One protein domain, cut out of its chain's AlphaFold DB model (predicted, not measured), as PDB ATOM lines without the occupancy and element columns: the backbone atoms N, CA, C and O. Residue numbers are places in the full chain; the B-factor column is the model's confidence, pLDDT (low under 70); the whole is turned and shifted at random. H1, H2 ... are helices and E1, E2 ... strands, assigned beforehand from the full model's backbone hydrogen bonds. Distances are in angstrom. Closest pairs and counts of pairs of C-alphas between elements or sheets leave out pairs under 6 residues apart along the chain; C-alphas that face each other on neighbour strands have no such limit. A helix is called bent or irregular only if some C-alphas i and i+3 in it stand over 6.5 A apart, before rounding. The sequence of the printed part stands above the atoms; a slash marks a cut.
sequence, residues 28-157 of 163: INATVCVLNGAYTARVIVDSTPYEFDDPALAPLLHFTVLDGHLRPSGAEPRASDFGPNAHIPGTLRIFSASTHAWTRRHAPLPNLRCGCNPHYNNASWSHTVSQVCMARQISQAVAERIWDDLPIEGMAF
ATOM      1  N   ILE A  28     237.880 215.693 187.797       96.81
ATOM      2  CA  ILE A  28     238.394 214.379 188.158       96.81
ATOM      3  C   ILE A  28     238.728 213.638 186.874       96.81
ATOM      4  O   ILE A  28     237.831 213.367 186.074       96.81
ATOM      5  N   ASN A  29     239.990 213.270 186.686       96.56
ATOM      6  CA  ASN A  29     240.393 212.355 185.628       96.56
ATOM      7  C   ASN A  29     240.634 210.970 186.221       96.56
ATOM      8  O   ASN A  29     241.441 210.821 187.132       96.56
ATOM      9  N   ALA A  30     239.950 209.960 185.696       96.06
ATOM     10  CA  ALA A  30     240.241 208.569 185.995       96.06
ATOM     11  C   ALA A  30     240.847 207.901 184.762       96.06
ATOM     12  O   ALA A  30     240.315 208.017 183.657       96.06
ATOM     13  N   THR A  31     241.933 207.167 184.964       94.62
ATOM     14  CA  THR A  31     242.628 206.410 183.927       94.62
ATOM     15  C   THR A  31     242.718 204.953 184.349       94.62
ATOM     16  O   THR A  31     243.394 204.630 185.319       94.62
ATOM     17  N   VAL A  32     242.034 204.075 183.623       93.06
ATOM     18  CA  VAL A  32     242.101 202.619 183.768       93.06
ATOM     19  C   VAL A  32     243.183 202.087 182.841       93.06
ATOM     20  O   VAL A  32     243.156 202.314 181.630       93.06
ATOM     21  N   CYS A  33     244.114 201.339 183.413       89.81
ATOM     22  CA  CYS A  33     245.203 200.694 182.708       89.81
ATOM     23  C   CYS A  33     245.016 199.177 182.759       89.81
ATOM     24  O   CYS A  33     244.700 198.621 183.811       89.81
ATOM     25  N   VAL A  34     245.230 198.511 181.625       89.12
ATOM     26  CA  VAL A  34     245.127 197.054 181.493       89.12
ATOM     27  C   VAL A  34     246.433 196.508 180.937       89.12
ATOM     28  O   VAL A  34     246.856 196.910 179.851       89.12
ATOM     29  N   LEU A  35     247.049 195.578 181.662       86.94
ATOM     30  CA  LEU A  35     248.276 194.889 181.268       86.94
ATOM     31  C   LEU A  35     248.119 193.394 181.553       86.94
ATOM     32  O   LEU A  35     247.895 193.005 182.693       86.94
ATOM     33  N   ASN A  36     248.220 192.548 180.524       85.00
ATOM     34  CA  ASN A  36     248.098 191.084 180.650       85.00
ATOM     35  C   ASN A  36     246.830 190.620 181.400       85.00
ATOM     36  O   ASN A  36     246.864 189.661 182.165       85.00
ATOM     37  N   GLY A  37     245.714 191.331 181.211       81.25
ATOM     38  CA  GLY A  37     244.446 191.064 181.900       81.25
ATOM     39  C   GLY A  37     244.368 191.593 183.335       81.25
ATOM     40  O   GLY A  37     243.275 191.627 183.887       81.25
ATOM     41  N   ALA A  38     245.475 192.058 183.921       83.19
ATOM     42  CA  ALA A  38     245.468 192.765 185.194       83.19
ATOM     43  C   ALA A  38     245.049 194.223 184.988       83.19
ATOM     44  O   ALA A  38     245.465 194.878 184.025       83.19
ATOM     45  N   TYR A  39     244.240 194.727 185.913       84.94
ATOM     46  CA  TYR A  39     243.732 196.088 185.890       84.94
ATOM     47  C   TYR A  39     244.329 196.905 187.025       84.94
ATOM     48  O   TYR A  39     244.509 196.423 188.140       84.94
ATOM     49  N   THR A  40     244.556 198.177 186.741       86.94
ATOM     50  CA  THR A  40     244.792 199.206 187.748       86.94
ATOM     51  C   THR A  40     244.100 200.485 187.308       86.94
ATOM     52  O   THR A  40     243.774 200.648 186.128       86.94
ATOM     53  N   ALA A  41     243.845 201.398 188.235       91.50
ATOM     54  CA  ALA A  41     243.297 202.695 187.885       91.50
ATOM     55  C   ALA A  41     243.957 203.813 188.672       91.50
ATOM     56  O   ALA A  41     244.263 203.672 189.852       91.50
ATOM     57  N   ARG A  42     244.130 204.949 188.009       92.50
ATOM     58  CA  ARG A  42     244.632 206.185 188.592       92.50
ATOM     59  C   ARG A  42     243.548 207.231 188.584       92.50
ATOM     60  O   ARG A  42     242.751 207.281 187.650       92.50
ATOM     61  N   VAL A  43     243.541 208.060 189.613       95.25
ATOM     62  CA  VAL A  43     242.627 209.186 189.729       95.25
ATOM     63  C   VAL A  43     243.439 210.427 190.035       95.25
ATOM     64  O   VAL A  43     244.246 210.433 190.958       95.25
ATOM     65  N   ILE A  44     243.222 211.466 189.244       94.31
ATOM     66  CA  ILE A  44     243.768 212.797 189.468       94.31
ATOM     67  C   ILE A  44     242.589 213.703 189.785       94.31
ATOM     68  O   ILE A  44     241.609 213.725 189.035       94.31
ATOM     69  N   VAL A  45     242.681 214.419 190.901       94.00
ATOM     70  CA  VAL A  45     241.692 215.413 191.314       94.00
ATOM     71  C   VAL A  45     242.336 216.787 191.226       94.00
ATOM     72  O   VAL A  45     243.369 217.039 191.844       94.00
ATOM     73  N   ASP A  46     241.702 217.646 190.445       91.69
ATOM     74  CA  ASP A  46     242.063 219.038 190.236       91.69
ATOM     75  C   ASP A  46     240.988 219.917 190.881       91.69
ATOM     76  O   ASP A  46     239.832 219.935 190.436       91.69
ATOM     77  N   SER A  47     241.358 220.584 191.975       86.00
ATOM     78  CA  SER A  47     240.463 221.452 192.741       86.00
ATOM     79  C   SER A  47     240.369 222.878 192.212       86.00
ATOM     80  O   SER A  47     239.540 223.641 192.703       86.00
ATOM     81  N   THR A  48     241.192 223.235 191.229       81.25
ATOM     82  CA  THR A  48     241.278 224.584 190.664       81.25
ATOM     83  C   THR A  48     241.382 224.519 189.133       81.25
ATOM     84  O   THR A  48     242.284 225.113 188.544       81.25
ATOM     85  N   PRO A  49     240.439 223.850 188.435       73.88
ATOM     86  CA  PRO A  49     240.578 223.489 187.019       73.88
ATOM     87  C   PRO A  49     240.573 224.672 186.037       73.88
ATOM     88  O   PRO A  49     240.715 224.480 184.829       73.88
ATOM     89  N   TYR A  50     240.365 225.891 186.537       72.19
ATOM     90  CA  TYR A  50     240.351 227.136 185.767       72.19
ATOM     91  C   TYR A  50     241.292 228.202 186.334       72.19
ATOM     92  O   TYR A  50     241.379 229.288 185.760       72.19
ATOM     93  N   GLU A  51     241.962 227.926 187.452       65.81
ATOM     94  CA  GLU A  51     242.938 228.850 188.016       65.81
ATOM     95  C   GLU A  51     244.297 228.507 187.408       65.81
ATOM     96  O   GLU A  51     244.718 227.354 187.381       65.81
ATOM     97  N   PHE A  52     244.968 229.516 186.860       56.56
ATOM     98  CA  PHE A  52     246.308 229.383 186.282       56.56
ATOM     99  C   PHE A  52     247.402 229.546 187.345       56.56
ATOM    100  O   PHE A  52     248.549 229.845 187.007       56.56
ATOM    101  N   ASP A  53     247.032 229.422 188.619       53.75
ATOM    102  CA  ASP A  53     247.934 229.665 189.729       53.75
ATOM    103  C   ASP A  53     249.002 228.573 189.817       53.75
ATOM    104  O   ASP A  53     248.850 227.458 189.312       53.75
ATOM    105  N   ASP A  54     250.131 228.948 190.420       61.19
ATOM    106  CA  ASP A  54     251.306 228.103 190.607       61.19
ATOM    107  C   ASP A  54     250.888 226.685 191.065       61.19
ATOM    108  O   ASP A  54     250.230 226.559 192.103       61.19
ATOM    109  N   PRO A  55     251.269 225.607 190.351       60.97
ATOM    110  CA  PRO A  55     250.967 224.230 190.747       60.97
ATOM    111  C   PRO A  55     251.414 223.876 192.175       60.97
ATOM    112  O   PRO A  55     250.914 222.913 192.753       60.97
ATOM    113  N   ALA A  56     252.353 224.633 192.756       62.88
ATOM    114  CA  ALA A  56     252.738 224.505 194.158       62.88
ATOM    115  C   ALA A  56     251.653 224.986 195.145       62.88
ATOM    116  O   ALA A  56     251.614 224.518 196.283       62.88
ATOM    117  N   LEU A  57     250.783 225.909 194.726       62.56
ATOM    118  CA  LEU A  57     249.696 226.484 195.525       62.56
ATOM    119  C   LEU A  57     248.377 225.717 195.367       62.56
ATOM    120  O   LEU A  57     247.584 225.684 196.306       62.56
ATOM    121  N   ALA A  58     248.176 225.054 194.225       69.75
ATOM    122  CA  ALA A  58     247.027 224.190 193.971       69.75
ATOM    123  C   ALA A  58     247.472 222.833 193.391       69.75
ATOM    124  O   ALA A  58     247.317 222.564 192.197       69.75
ATOM    125  N   PRO A  59     248.078 221.965 194.222       77.00
ATOM    126  CA  PRO A  59     248.626 220.709 193.743       77.00
ATOM    127  C   PRO A  59     247.520 219.756 193.293       77.00
ATOM    128  O   PRO A  59     246.532 219.532 193.994       77.00
ATOM    129  N   LEU A  60     247.751 219.112 192.149       87.25
ATOM    130  CA  LEU A  60     246.951 217.973 191.724       87.25
ATOM    131  C   LEU A  60     247.057 216.858 192.766       87.25
ATOM    132  O   LEU A  60     248.150 216.443 193.159       87.25
ATOM    133  N   LEU A  61     245.911 216.339 193.191       90.81
ATOM    134  CA  LEU A  61     245.874 215.206 194.102       90.81
ATOM    135  C   LEU A  61     245.889 213.916 193.288       90.81
ATOM    136  O   LEU A  61     245.013 213.681 192.454       90.81
ATOM    137  N   HIS A  62     246.881 213.071 193.548       92.31
ATOM    138  CA  HIS A  62     247.076 211.811 192.844       92.31
ATOM    139  C   HIS A  62     246.663 210.629 193.716       92.31
ATOM    140  O   HIS A  62     247.088 210.491 194.865       92.31
ATOM    141  N   PHE A  63     245.879 209.733 193.130       93.56
ATOM    142  CA  PHE A  63     245.433 208.505 193.763       93.56
ATOM    143  C   PHE A  63     245.566 207.315 192.820       93.56
ATOM    144  O   PHE A  63     245.501 207.440 191.594       93.56
ATOM    145  N   THR A  64     245.677 206.133 193.411       91.50
ATOM    146  CA  THR A  64     245.606 204.850 192.713       91.50
ATOM    147  C   THR A  64     244.539 203.984 193.373       91.50
ATOM    148  O   THR A  64     244.367 204.013 194.593       91.50
ATOM    149  N   VAL A  65     243.795 203.228 192.572       90.00
ATOM    150  CA  VAL A  65     242.848 202.232 193.071       90.00
ATOM    151  C   VAL A  65     243.610 200.938 193.327       90.00
ATOM    152  O   VAL A  65     244.009 200.254 192.389       90.00
ATOM    153  N   LEU A  66     243.818 200.618 194.603       83.38
ATOM    154  CA  LEU A  66     244.520 199.424 195.072       83.38
ATOM    155  C   LEU A  66     243.588 198.616 195.970       83.38
ATOM    156  O   LEU A  66     242.946 199.174 196.862       83.38
ATOM    157  N   ASP A  67     243.493 197.309 195.730       80.19
ATOM    158  CA  ASP A  67     242.588 196.403 196.453       80.19
ATOM    159  C   ASP A  67     241.129 196.907 196.469       80.19
ATOM    160  O   ASP A  67     240.423 196.815 197.473       80.19
ATOM    161  N   GLY A  68     240.692 197.536 195.372       85.50
ATOM    162  CA  GLY A  68     239.355 198.127 195.247       85.50
ATOM    163  C   GLY A  68     239.134 199.422 196.036       85.50
ATOM    164  O   GLY A  68     238.000 199.893 196.088       85.50
ATOM    165  N   HIS A  69     240.177 200.011 196.626       90.88
ATOM    166  CA  HIS A  69     240.095 201.242 197.413       90.88
ATOM    167  C   HIS A  69     240.954 202.354 196.815       90.88
ATOM    168  O   HIS A  69     242.049 202.106 196.313       90.88
ATOM    169  N   LEU A  70     240.484 203.596 196.904       93.31
ATOM    170  CA  LEU A  70     241.265 204.764 196.508       93.31
ATOM    171  C   LEU A  70     242.345 205.059 197.557       93.31
ATOM    172  O   LEU A  70     242.019 205.309 198.715       93.31
ATOM    173  N   ARG A  71     243.623 205.050 197.174       90.88
ATOM    174  CA  ARG A  71     244.747 205.373 198.068       90.88
ATOM    175  C   ARG A  71     245.585 206.516 197.497       90.88
ATOM    176  O   ARG A  71     245.748 206.557 196.275       90.88
ATOM    177  N   PRO A  72     246.133 207.415 198.335       91.19
ATOM    178  CA  PRO A  72     247.052 208.443 197.869       91.19
ATOM    179  C   PRO A  72     248.252 207.797 197.177       91.19
ATOM    180  O   PRO A  72     248.768 206.769 197.622       91.19
ATOM    181  N   SER A  73     248.699 208.388 196.078       85.50
ATOM    182  CA  SER A  73     249.862 207.915 195.334       85.50
ATOM    183  C   SER A  73     250.730 209.084 194.892       85.50
ATOM    184  O   SER A  73     250.276 210.220 194.818       85.50
ATOM    185  N   GLY A  74     251.991 208.805 194.562       77.38
ATOM    186  CA  GLY A  74     252.816 209.785 193.857       77.38
ATOM    187  C   GLY A  74     252.296 210.055 192.440       77.38
ATOM    188  O   GLY A  74     251.445 209.323 191.926       77.38
ATOM    189  N   ALA A  75     252.861 211.076 191.795       66.75
ATOM    190  CA  ALA A  75     252.504 211.454 190.428       66.75
ATOM    191  C   ALA A  75     252.760 210.328 189.407       66.75
ATOM    192  O   ALA A  75     251.959 210.134 188.497       66.75
ATOM    193  N   GLU A  76     253.804 209.513 189.603       68.56
ATOM    194  CA  GLU A  76     254.249 208.504 188.628       68.56
ATOM    195  C   GLU A  76     253.732 207.084 188.915       68.56
ATOM    196  O   GLU A  76     253.721 206.683 190.087       68.56
ATOM    197  N   PRO A  77     253.287 206.315 187.894       65.00
ATOM    198  CA  PRO A  77     252.836 204.933 188.066       65.00
ATOM    199  C   PRO A  77     253.982 204.032 188.492       65.00
ATOM    200  O   PRO A  77     255.098 204.149 187.985       65.00
ATOM    201  N   ARG A  78     253.703 203.083 189.383       71.31
ATOM    202  CA  ARG A  78     254.671 202.053 189.756       71.31
ATOM    203  C   ARG A  78     254.286 200.743 189.092       71.31
ATOM    204  O   ARG A  78     253.113 200.394 189.018       71.31
ATOM    205  N   ALA A  79     255.277 199.967 188.654       69.38
ATOM    206  CA  ALA A  79     255.028 198.631 188.106       69.38
ATOM    207  C   ALA A  79     254.249 197.743 189.099       69.38
ATOM    208  O   ALA A  79     253.392 196.967 188.689       69.38
ATOM    209  N   SER A  80     254.473 197.925 190.406       70.50
ATOM    210  CA  SER A  80     253.725 197.254 191.478       70.50
ATOM    211  C   SER A  80     252.212 197.476 191.424       70.50
ATOM    212  O   SER A  80     251.466 196.635 191.919       70.50
ATOM    213  N   ASP A  81     251.748 198.571 190.814       72.88
ATOM    214  CA  ASP A  81     250.324 198.920 190.745       72.88
ATOM    215  C   ASP A  81     249.544 197.962 189.828       72.88
ATOM    216  O   ASP A  81     248.325 197.869 189.940       72.88
ATOM    217  N   PHE A  82     250.238 197.231 188.944       69.00
ATOM    218  CA  PHE A  82     249.676 196.202 188.057       69.00
ATOM    219  C   PHE A  82     249.688 194.792 188.677       69.00
ATOM    220  O   PHE A  82     249.319 193.815 188.019       69.00
ATOM    221  N   GLY A  83     250.116 194.664 189.937       72.94
ATOM    222  CA  GLY A  83     250.158 193.394 190.653       72.94
ATOM    223  C   GLY A  83     251.277 192.450 190.182       72.94
ATOM    224  O   GLY A  83     252.252 192.878 189.560       72.94
ATOM    225  N   PRO A  84     251.175 191.141 190.487       67.62
ATOM    226  CA  PRO A  84     252.283 190.199 190.324       67.62
ATOM    227  C   PRO A  84     252.710 190.008 188.865       67.62
ATOM    228  O   PRO A  84     253.865 189.690 188.616       67.62
ATOM    229  N   ASN A  85     251.824 190.257 187.898       67.19
ATOM    230  CA  ASN A  85     252.076 190.027 186.472       67.19
ATOM    231  C   ASN A  85     252.729 191.218 185.752       67.19
ATOM    232  O   ASN A  85     252.926 191.164 184.539       67.19
ATOM    233  N   ALA A  86     253.090 192.280 186.480       72.06
ATOM    234  CA  ALA A  86     253.693 193.487 185.911       72.06
ATOM    235  C   ALA A  86     255.027 193.242 185.184       72.06
ATOM    236  O   ALA A  86     255.408 194.014 184.309       72.06
ATOM    237  N   HIS A  87     255.742 192.175 185.547       72.69
ATOM    238  CA  HIS A  87     257.036 191.808 184.966       72.69
ATOM    239  C   HIS A  87     256.917 191.057 183.628       72.69
ATOM    240  O   HIS A  87     257.921 190.865 182.944       72.69
ATOM    241  N   ILE A  88     255.714 190.610 183.256       78.00
ATOM    242  CA  ILE A  88     255.482 189.868 182.016       78.00
ATOM    243  C   ILE A  88     255.370 190.878 180.862       78.00
ATOM    244  O   ILE A  88     254.504 191.759 180.920       78.00
ATOM    245  N   PRO A  89     256.185 190.768 179.795       79.38
ATOM    246  CA  PRO A  89     256.060 191.634 178.628       79.38
ATOM    247  C   PRO A  89     254.648 191.572 178.033       79.38
ATOM    248  O   PRO A  89     254.103 190.491 177.820       79.38
ATOM    249  N   GLY A  90     254.057 192.732 177.752       82.69
ATOM    250  CA  GLY A  90     252.704 192.824 177.216       82.69
ATOM    251  C   GLY A  90     252.361 194.228 176.731       82.69
ATOM    252  O   GLY A  90     253.098 195.184 176.969       82.69
ATOM    253  N   THR A  91     251.227 194.355 176.043       87.00
ATOM    254  CA  THR A  91     250.738 195.650 175.559       87.00
ATOM    255  C   THR A  91     249.900 196.327 176.634       87.00
ATOM    256  O   THR A  91     248.815 195.850 176.975       87.00
ATOM    257  N   LEU A  92     250.375 197.471 177.125       86.44
ATOM    258  CA  LEU A  92     249.603 198.339 178.006       86.44
ATOM    259  C   LEU A  92     248.464 199.001 177.220       86.44
ATOM    260  O   LEU A  92     248.695 199.683 176.222       86.44
ATOM    261  N   ARG A  93     247.227 198.825 177.686       91.31
ATOM    262  CA  ARG A  93     246.051 199.529 177.158       91.31
ATOM    263  C   ARG A  93     245.568 200.538 178.185       91.31
ATOM    264  O   ARG A  93     245.421 200.197 179.355       91.31
ATOM    265  N   ILE A  94     245.306 201.760 177.738       91.81
ATOM    266  CA  ILE A  94     244.949 202.889 178.600       91.81
ATOM    267  C   ILE A  94     243.581 203.418 178.173       91.81
ATOM    268  O   ILE A  94     243.341 203.652 176.989       91.81
ATOM    269  N   PHE A  95     242.690 203.605 179.140       94.69
ATOM    270  CA  PHE A  95     241.348 204.140 178.943       94.69
ATOM    271  C   PHE A  95     241.106 205.230 179.973       94.69
ATOM    272  O   PHE A  95     241.152 204.960 181.169       94.69
ATOM    273  N   SER A  96     240.828 206.451 179.535       95.19
ATOM    274  CA  SER A  96     240.610 207.573 180.442       95.19
ATOM    275  C   SER A  96     239.225 208.182 180.280       95.19
ATOM    276  O   SER A  96     238.587 208.097 179.226       95.19
ATOM    277  N   ALA A  97     238.748 208.786 181.358       95.62
ATOM    278  CA  ALA A  97     237.548 209.594 181.367       95.62
ATOM    279  C   ALA A  97     237.701 210.736 182.368       95.62
ATOM    280  O   ALA A  97     238.251 210.553 183.453       95.62
ATOM    281  N   SER A  98     237.161 211.897 182.008       95.44
ATOM    282  CA  SER A  98     237.072 213.043 182.907       95.44
ATOM    283  C   SER A  98     235.630 213.248 183.357       95.44
ATOM    284  O   SER A  98     234.683 213.061 182.590       95.44
ATOM    285  N   THR A  99     235.452 213.620 184.617       96.50
ATOM    286  CA  THR A  99     234.179 214.060 185.188       96.50
ATOM    287  C   THR A  99     234.374 215.408 185.844       96.50
ATOM    288  O   THR A  99     235.320 215.615 186.594       96.50
ATOM    289  N   HIS A 100     233.459 216.320 185.555       95.06
ATOM    290  CA  HIS A 100     233.426 217.646 186.146       95.06
ATOM    291  C   HIS A 100     232.310 217.660 187.177       95.06
ATOM    292  O   HIS A 100     231.139 217.514 186.806       95.06
ATOM    293  N   ALA A 101     232.651 217.806 188.457       93.31
ATOM    294  CA  ALA A 101     231.671 217.695 189.529       93.31
ATOM    295  C   ALA A 101     230.530 218.717 189.340       93.31
ATOM    296  O   ALA A 101     229.359 218.367 189.464       93.31
ATOM    297  N   TRP A 102     230.823 219.929 188.870       91.38
ATOM    298  CA  TRP A 102     229.810 220.962 188.619       91.38
ATOM    299  C   TRP A 102     228.810 220.658 187.490       91.38
ATOM    300  O   TRP A 102     227.796 221.341 187.376       91.38
ATOM    301  N   THR A 103     229.044 219.635 186.664       91.75
ATOM    302  CA  THR A 103     228.111 219.242 185.587       91.75
ATOM    303  C   THR A 103     227.031 218.259 186.046       91.75
ATOM    304  O   THR A 103     226.211 217.811 185.238       91.75
ATOM    305  N   ARG A 104     227.008 217.925 187.344       92.25
ATOM    306  CA  ARG A 104     226.004 217.059 187.966       92.25
ATOM    307  C   ARG A 104     224.593 217.587 187.705       92.25
ATOM    308  O   ARG A 104     224.218 218.663 188.162       92.25
ATOM    309  N   ARG A 105     223.761 216.804 187.019       87.94
ATOM    310  CA  ARG A 105     222.352 217.159 186.773       87.94
ATOM    311  C   ARG A 105     221.461 216.752 187.937       87.94
ATOM    312  O   ARG A 105     221.684 215.712 188.541       87.94
ATOM    313  N   HIS A 106     220.394 217.502 188.201       81.00
ATOM    314  CA  HIS A 106     219.385 217.100 189.191       81.00
ATOM    315  C   HIS A 106     218.507 215.945 188.702       81.00
ATOM    316  O   HIS A 106     218.275 214.996 189.446       81.00
ATOM    317  N   ALA A 107     218.062 216.002 187.444       79.31
ATOM    318  CA  ALA A 107     217.343 214.910 186.799       79.31
ATOM    319  C   ALA A 107     218.348 213.991 186.075       79.31
ATOM    320  O   ALA A 107     219.047 214.460 185.168       79.31
ATOM    321  N   PRO A 108     218.470 212.712 186.467       74.88
ATOM    322  CA  PRO A 108     219.329 211.769 185.765       74.88
ATOM    323  C   PRO A 108     218.780 211.448 184.365       74.88
ATOM    324  O   PRO A 108     217.570 211.428 184.145       74.88
ATOM    325  N   LEU A 109     219.679 211.161 183.416       77.25
ATOM    326  CA  LEU A 109     219.315 210.504 182.151       77.25
ATOM    327  C   LEU A 109     218.761 209.085 182.418       77.25
ATOM    328  O   LEU A 109     218.946 208.570 183.523       77.25
ATOM    329  N   PRO A 110     218.082 208.436 181.449       79.25
ATOM    330  CA  PRO A 110     217.531 207.095 181.652       79.25
ATOM    331  C   PRO A 110     218.584 206.077 182.112       79.25
ATOM    332  O   PRO A 110     219.777 206.226 181.838       79.25
ATOM    333  N   ASN A 111     218.109 205.028 182.794       76.81
ATOM    334  CA  ASN A 111     218.942 203.967 183.360       76.81
ATOM    335  C   ASN A 111     219.927 203.405 182.326       76.81
ATOM    336  O   ASN A 111     219.538 202.924 181.258       76.81
ATOM    337  N   LEU A 112     221.210 203.438 182.675       83.56
ATOM    338  CA  LEU A 112     222.283 202.858 181.881       83.56
ATOM    339  C   LEU A 112     222.446 201.377 182.238       83.56
ATOM    340  O   LEU A 112     222.271 200.978 183.384       83.56
ATOM    341  N   ARG A 113     222.819 200.551 181.253       86.25
ATOM    342  CA  ARG A 113     223.176 199.135 181.486       86.25
ATOM    343  C   ARG A 113     224.578 198.955 182.082       86.25
ATOM    344  O   ARG A 113     224.943 197.850 182.462       86.25
ATOM    345  N   CYS A 114     225.373 200.022 182.115       88.81
ATOM    346  CA  CYS A 114     226.680 200.068 182.762       88.81
ATOM    347  C   CYS A 114     226.575 200.834 184.087       88.81
ATOM    348  O   CYS A 114     225.599 201.548 184.302       88.81
ATOM    349  N   GLY A 115     227.592 200.744 184.945       87.94
ATOM    350  CA  GLY A 115     227.572 201.416 186.247       87.94
ATOM    351  C   GLY A 115     227.795 202.933 186.212       87.94
ATOM    352  O   GLY A 115     227.880 203.539 187.275       87.94
ATOM    353  N   CYS A 116     227.926 203.563 185.035       92.25
ATOM    354  CA  CYS A 116     228.077 205.019 184.941       92.25
ATOM    355  C   CYS A 116     226.935 205.727 185.680       92.25
ATOM    356  O   CYS A 116     225.767 205.381 185.509       92.25
ATOM    357  N   ASN A 117     227.266 206.765 186.438       91.81
ATOM    358  CA  ASN A 117     226.291 207.586 187.131       91.81
ATOM    359  C   ASN A 117     225.503 208.445 186.113       91.81
ATOM    360  O   ASN A 117     226.089 209.301 185.435       91.81
ATOM    361  N   PRO A 118     224.169 208.280 186.017       91.31
ATOM    362  CA  PRO A 118     223.338 209.045 185.089       91.31
ATOM    363  C   PRO A 118     223.363 210.569 185.303       91.31
ATOM    364  O   PRO A 118     223.092 211.326 184.361       91.31
ATOM    365  N   HIS A 119     223.718 211.042 186.504       92.19
ATOM    366  CA  HIS A 119     223.819 212.472 186.815       92.19
ATOM    367  C   HIS A 119     224.917 213.187 186.013       92.19
ATOM    368  O   HIS A 119     224.748 214.365 185.704       92.19
ATOM    369  N   TYR A 120     225.966 212.473 185.591       93.00
ATOM    370  CA  TYR A 120     227.091 213.016 184.810       93.00
ATOM    371  C   TYR A 120     227.142 212.520 183.364       93.00
ATOM    372  O   TYR A 120     228.090 212.804 182.639       93.00
ATOM    373  N   ASN A 121     226.169 211.717 182.935       90.69
ATOM    374  CA  ASN A 121     226.232 211.097 181.617       90.69
ATOM    375  C   ASN A 121     226.077 212.112 180.460       90.69
ATOM    376  O   ASN A 121     225.505 213.186 180.625       90.69
ATOM    377  N   ASN A 122     226.465 211.768 179.239       85.31
ATOM    378  CA  ASN A 122     226.075 212.533 178.055       85.31
ATOM    379  C   ASN A 122     225.442 211.590 177.033       85.31
ATOM    380  O   ASN A 122     225.931 210.485 176.834       85.31
ATOM    381  N   ALA A 123     224.356 212.017 176.385       83.31
ATOM    382  CA  ALA A 123     223.688 211.221 175.359       83.31
ATOM    383  C   ALA A 123     224.615 210.889 174.173       83.31
ATOM    384  O   ALA A 123     224.422 209.868 173.520       83.31
ATOM    385  N   SER A 124     225.633 211.715 173.915       85.81
ATOM    386  CA  SER A 124     226.632 211.470 172.867       85.81
ATOM    387  C   SER A 124     227.727 210.475 173.263       85.81
ATOM    388  O   SER A 124     228.547 210.097 172.425       85.81
ATOM    389  N   TRP A 125     227.798 210.053 174.528       89.06
ATOM    390  CA  TRP A 125     228.850 209.150 174.976       89.06
ATOM    391  C   TRP A 125     228.578 207.713 174.543       89.06
ATOM    392  O   TRP A 125     227.535 207.132 174.832       89.06
ATOM    393  N   SER A 126     229.578 207.096 173.912       89.12
ATOM    394  CA  SER A 126     229.560 205.654 173.686       89.12
ATOM    395  C   SER A 126     229.731 204.898 175.006       89.12
ATOM    396  O   SER A 126     230.620 205.216 175.803       89.12
ATOM    397  N   HIS A 127     228.907 203.867 175.202       92.25
ATOM    398  CA  HIS A 127     228.958 202.940 176.338       92.25
ATOM    399  C   HIS A 127     229.364 201.513 175.927       92.25
ATOM    400  O   HIS A 127     229.173 200.573 176.696       92.25
ATOM    401  N   THR A 128     229.908 201.333 174.718       91.69
ATOM    402  CA  THR A 128     230.269 200.007 174.183       91.69
ATOM    403  C   THR A 128     231.616 199.488 174.686       91.69
ATOM    404  O   THR A 128     231.865 198.287 174.630       91.69
ATOM    405  N   VAL A 129     232.482 200.369 175.199       92.50
ATOM    406  CA  VAL A 129     233.800 200.009 175.741       92.50
ATOM    407  C   VAL A 129     233.725 199.983 177.265       92.50
ATOM    408  O   VAL A 129     233.661 201.032 177.912       92.50
ATOM    409  N   SER A 130     233.736 198.783 177.851       92.06
ATOM    410  CA  SER A 130     233.550 198.589 179.296       92.06
ATOM    411  C   SER A 130     234.609 199.309 180.134       92.06
ATOM    412  O   SER A 130     234.263 199.896 181.156       92.06
ATOM    413  N   GLN A 131     235.864 199.359 179.680       93.19
ATOM    414  CA  GLN A 131     236.958 200.030 180.392       93.19
ATOM    415  C   GLN A 131     236.791 201.556 180.440       93.19
ATOM    416  O   GLN A 131     237.125 202.183 181.442       93.19
ATOM    417  N   VAL A 132     236.195 202.164 179.408       94.62
ATOM    418  CA  VAL A 132     235.850 203.597 179.438       94.62
ATOM    419  C   VAL A 132     234.709 203.844 180.428       94.62
ATOM    420  O   VAL A 132     234.740 204.809 181.188       94.62
ATOM    421  N   CYS A 133     233.711 202.954 180.475       94.62
ATOM    422  CA  CYS A 133     232.656 203.017 181.491       94.62
ATOM    423  C   CYS A 133     233.197 202.788 182.911       94.62
ATOM    424  O   CYS A 133     232.656 203.355 183.854       94.62
ATOM    425  N   MET A 134     234.245 201.981 183.079       94.12
ATOM    426  CA  MET A 134     234.939 201.789 184.356       94.12
ATOM    427  C   MET A 134     235.652 203.075 184.793       94.12
ATOM    428  O   MET A 134     235.446 203.526 185.916       94.12
ATOM    429  N   ALA A 135     236.399 203.723 183.892       95.75
ATOM    430  CA  ALA A 135     237.019 205.020 184.168       95.75
ATOM    431  C   ALA A 135     235.968 206.065 184.583       95.75
ATOM    432  O   ALA A 135     236.108 206.711 185.618       95.75
ATOM    433  N   ARG A 136     234.852 206.158 183.845       95.50
ATOM    434  CA  ARG A 136     233.731 207.048 184.196       95.50
ATOM    435  C   ARG A 136     233.133 206.730 185.563       95.50
ATOM    436  O   ARG A 136     232.896 207.643 186.338       95.50
ATOM    437  N   GLN A 137     232.895 205.455 185.867       95.12
ATOM    438  CA  GLN A 137     232.379 205.034 187.172       95.12
ATOM    439  C   GLN A 137     233.261 205.518 188.317       95.12
ATOM    440  O   GLN A 137     232.747 206.066 189.289       95.12
ATOM    441  N   ILE A 138     234.578 205.357 188.175       96.00
ATOM    442  CA  ILE A 138     235.548 205.802 189.175       96.00
ATOM    443  C   ILE A 138     235.455 207.319 189.361       96.00
ATOM    444  O   ILE A 138     235.187 207.781 190.470       96.00
ATOM    445  N   SER A 139     235.611 208.097 188.285       96.94
ATOM    446  CA  SER A 139     235.616 209.563 188.375       96.94
ATOM    447  C   SER A 139     234.281 210.136 188.863       96.94
ATOM    448  O   SER A 139     234.260 211.114 189.604       96.94
ATOM    449  N   GLN A 140     233.157 209.518 188.491       95.94
ATOM    450  CA  GLN A 140     231.817 209.947 188.900       95.94
ATOM    451  C   GLN A 140     231.497 209.589 190.350       95.94
ATOM    452  O   GLN A 140     230.830 210.365 191.027       95.94
ATOM    453  N   ALA A 141     231.967 208.444 190.845       95.38
ATOM    454  CA  ALA A 141     231.814 208.093 192.252       95.38
ATOM    455  C   ALA A 141     232.648 209.022 193.149       95.38
ATOM    456  O   ALA A 141     232.161 209.447 194.194       95.38
ATOM    457  N   VAL A 142     233.860 209.391 192.717       96.00
ATOM    458  CA  VAL A 142     234.674 210.421 193.387       96.00
ATOM    459  C   VAL A 142     233.937 211.763 193.382       96.00
ATOM    460  O   VAL A 142     233.833 212.400 194.425       96.00
ATOM    461  N   ALA A 143     233.358 212.165 192.245       95.31
ATOM    462  CA  ALA A 143     232.582 213.400 192.150       95.31
ATOM    463  C   ALA A 143     231.391 213.428 193.127       95.31
ATOM    464  O   ALA A 143     231.217 214.423 193.825       95.31
ATOM    465  N   GLU A 144     230.604 212.347 193.229       93.56
ATOM    466  CA  GLU A 144     229.503 212.266 194.207       93.56
ATOM    467  C   GLU A 144     230.003 212.366 195.648       93.56
ATOM    468  O   GLU A 144     229.429 213.095 196.450       93.56
ATOM    469  N   ARG A 145     231.105 211.678 195.970       93.38
ATOM    470  CA  ARG A 145     231.714 211.710 197.305       93.38
ATOM    471  C   ARG A 145     232.081 213.141 197.715       93.38
ATOM    472  O   ARG A 145     231.817 213.535 198.844       93.38
ATOM    473  N   ILE A 146     232.633 213.918 196.782       91.75
ATOM    474  CA  ILE A 146     232.991 215.324 197.003       91.75
ATOM    475  C   ILE A 146     231.749 216.221 197.104       91.75
ATOM    476  O   ILE A 146     231.694 217.111 197.952       91.75
ATOM    477  N   TRP A 147     230.729 215.978 196.277       89.62
ATOM    478  CA  TRP A 147     229.439 216.669 196.380       89.62
ATOM    479  C   TRP A 147     228.780 216.502 197.748       89.62
ATOM    480  O   TRP A 147     228.160 217.445 198.240       89.62
ATOM    481  N   ASP A 148     228.928 215.320 198.343       89.25
ATOM    482  CA  ASP A 148     228.413 214.987 199.670       89.25
ATOM    483  C   ASP A 148     229.322 215.467 200.818       89.25
ATOM    484  O   ASP A 148     229.008 215.207 201.981       89.25
ATOM    485  N   ASP A 149     230.421 216.166 200.507       87.25
ATOM    486  CA  ASP A 149     231.433 216.631 201.468       87.25
ATOM    487  C   ASP A 149     232.041 215.476 202.291       87.25
ATOM    488  O   ASP A 149     232.246 215.550 203.503       87.25
ATOM    489  N   LEU A 150     232.289 214.344 201.621       90.50
ATOM    490  CA  LEU A 150     232.879 213.148 202.214       90.50
ATOM    491  C   LEU A 150     234.332 212.962 201.754       90.50
ATOM    492  O   LEU A 150     234.657 213.217 200.592       90.50
ATOM    493  N   PRO A 151     235.212 212.417 202.617       90.25
ATOM    494  CA  PRO A 151     236.571 212.085 202.218       90.25
ATOM    495  C   PRO A 151     236.575 211.030 201.103       90.25
ATOM    496  O   PRO A 151     235.791 210.065 201.116       90.25
ATOM    497  N   ILE A 152     237.481 211.227 200.142       93.50
ATOM    498  CA  ILE A 152     237.694 210.325 199.001       93.50
ATOM    499  C   ILE A 152     238.783 209.285 199.276       93.50
ATOM    500  O   ILE A 152     238.740 208.193 198.716       93.50
ATOM    501  N   GLU A 153     239.738 209.578 200.162       93.69
ATOM    502  CA  GLU A 153     240.737 208.599 200.586       93.69
ATOM    503  C   GLU A 153     240.060 207.397 201.259       93.69
ATOM    504  O   GLU A 153     239.164 207.539 202.091       93.69
ATOM    505  N   GLY A 154     240.466 206.193 200.856       91.00
ATOM    506  CA  GLY A 154     239.898 204.943 201.340       91.00
ATOM    507  C   GLY A 154     238.502 204.632 200.796       91.00
ATOM    508  O   GLY A 154     237.911 203.643 201.225       91.00
ATOM    509  N   MET A 155     237.949 205.417 199.860       93.56
ATOM    510  CA  MET A 155     236.659 205.067 199.261       93.56
ATOM    511  C   MET A 155     236.758 203.734 198.513       93.56
ATOM    512  O   MET A 155     237.712 203.493 197.773       93.56
ATOM    513  N   ALA A 156     235.763 202.873 198.711       91.25
ATOM    514  CA  ALA A 156     235.694 201.571 198.068       91.25
ATOM    515  C   ALA A 156     234.944 201.647 196.732       91.25
ATOM    516  O   ALA A 156     233.962 202.380 196.593       91.25
ATOM    517  N   PHE A 157     235.349 200.807 195.787       88.12
ATOM    518  CA  PHE A 157     234.685 200.619 194.502       88.12
ATOM    519  C   PHE A 157     234.210 199.165 194.322       88.12
ATOM    520  O   PHE A 157     234.705 198.450 193.448       88.12
TER     521      PHE A 157
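AT A GLANCE: This is residues 28 to 157 of the 163 residues of an uncharacterized protein of Caenorhabditis remanei (UniProt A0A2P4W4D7). What is the main picture? A strongly twisted sheet of five strands has one long helix, H3, packed slantwise over E2, E1 and E5 on one face. The short H1 and H2 only graze the sheet, and residues 50 to 56 stick out. What is it made of? The printed part has 130 residues, with named elements in the order E1 E2 E3 E4 H1 H2 E5 H3; the sheet runs E4 E3 E2 E1 E5, all antiparallel. The class is mixed, with under half of the residues in named elements; the whole is compact, with a radius of gyration of the C-alphas of 15.3 A, spanning 45 by 40 by 25 A.

HOW THE PARTS SIT: How do the strands pair? E1, residues 28 to 35, E2, 38 to 46, E3, 61 to 66, and E4, 69 to 72, form a meander of hairpins, each strand the antiparallel neighbour of the one before. E5, residues 93 to 100, is antiparallel to E1. Within hydrogen-bond range are N 31 and O 42, 2.8 A, N 63 and O 43, 2.8 A, N 64 and O 71, 2.9 A, and N 30 and O 97, 2.9 A. Where are the helices? H3, residues 130 to 147, makes two layers with the sheet, helix on one face, at a height over the sheet of 7.1 A; on the local plane it is only just slantwise to E1, at 33 degrees. Its closest C-alphas to E1 are Ala 135 and Ala 30, 5.1 A, and every O i to N i+4 pair in it is within hydrogen-bond range. H1, residues 79 to 82, and H2, 84 to 87, too short for such pairs, only just touch, only at the corner, with 3 pairs of C-alphas within 8 A, the closest Ala 79 and Ala 86, 5.7 A.

IN THESE COORDINATES: Where to look? E1 begins at C-alpha 28 (238.394, 214.379, 188.158), and H3 ends at C-alpha 147 (229.439, 216.669, 196.380). How long are they? E2 measures 27.0 A, H3 25.2 A, E5 23.8 A and E1 22.9 A from first to last C-alpha; H2 is irregular, 7.3 A.

THE WHOLE: How large is it? The C-alphas farthest apart, of His 87 and Ala 107, are 46.0 A apart. Is it continuous and sure? The printed part has no cut; the links E2 to E3 and E5 to H3 are long. Residues 51 to 58, 75 to 77, 79, 82 and 84 to 85 have pLDDT under 70.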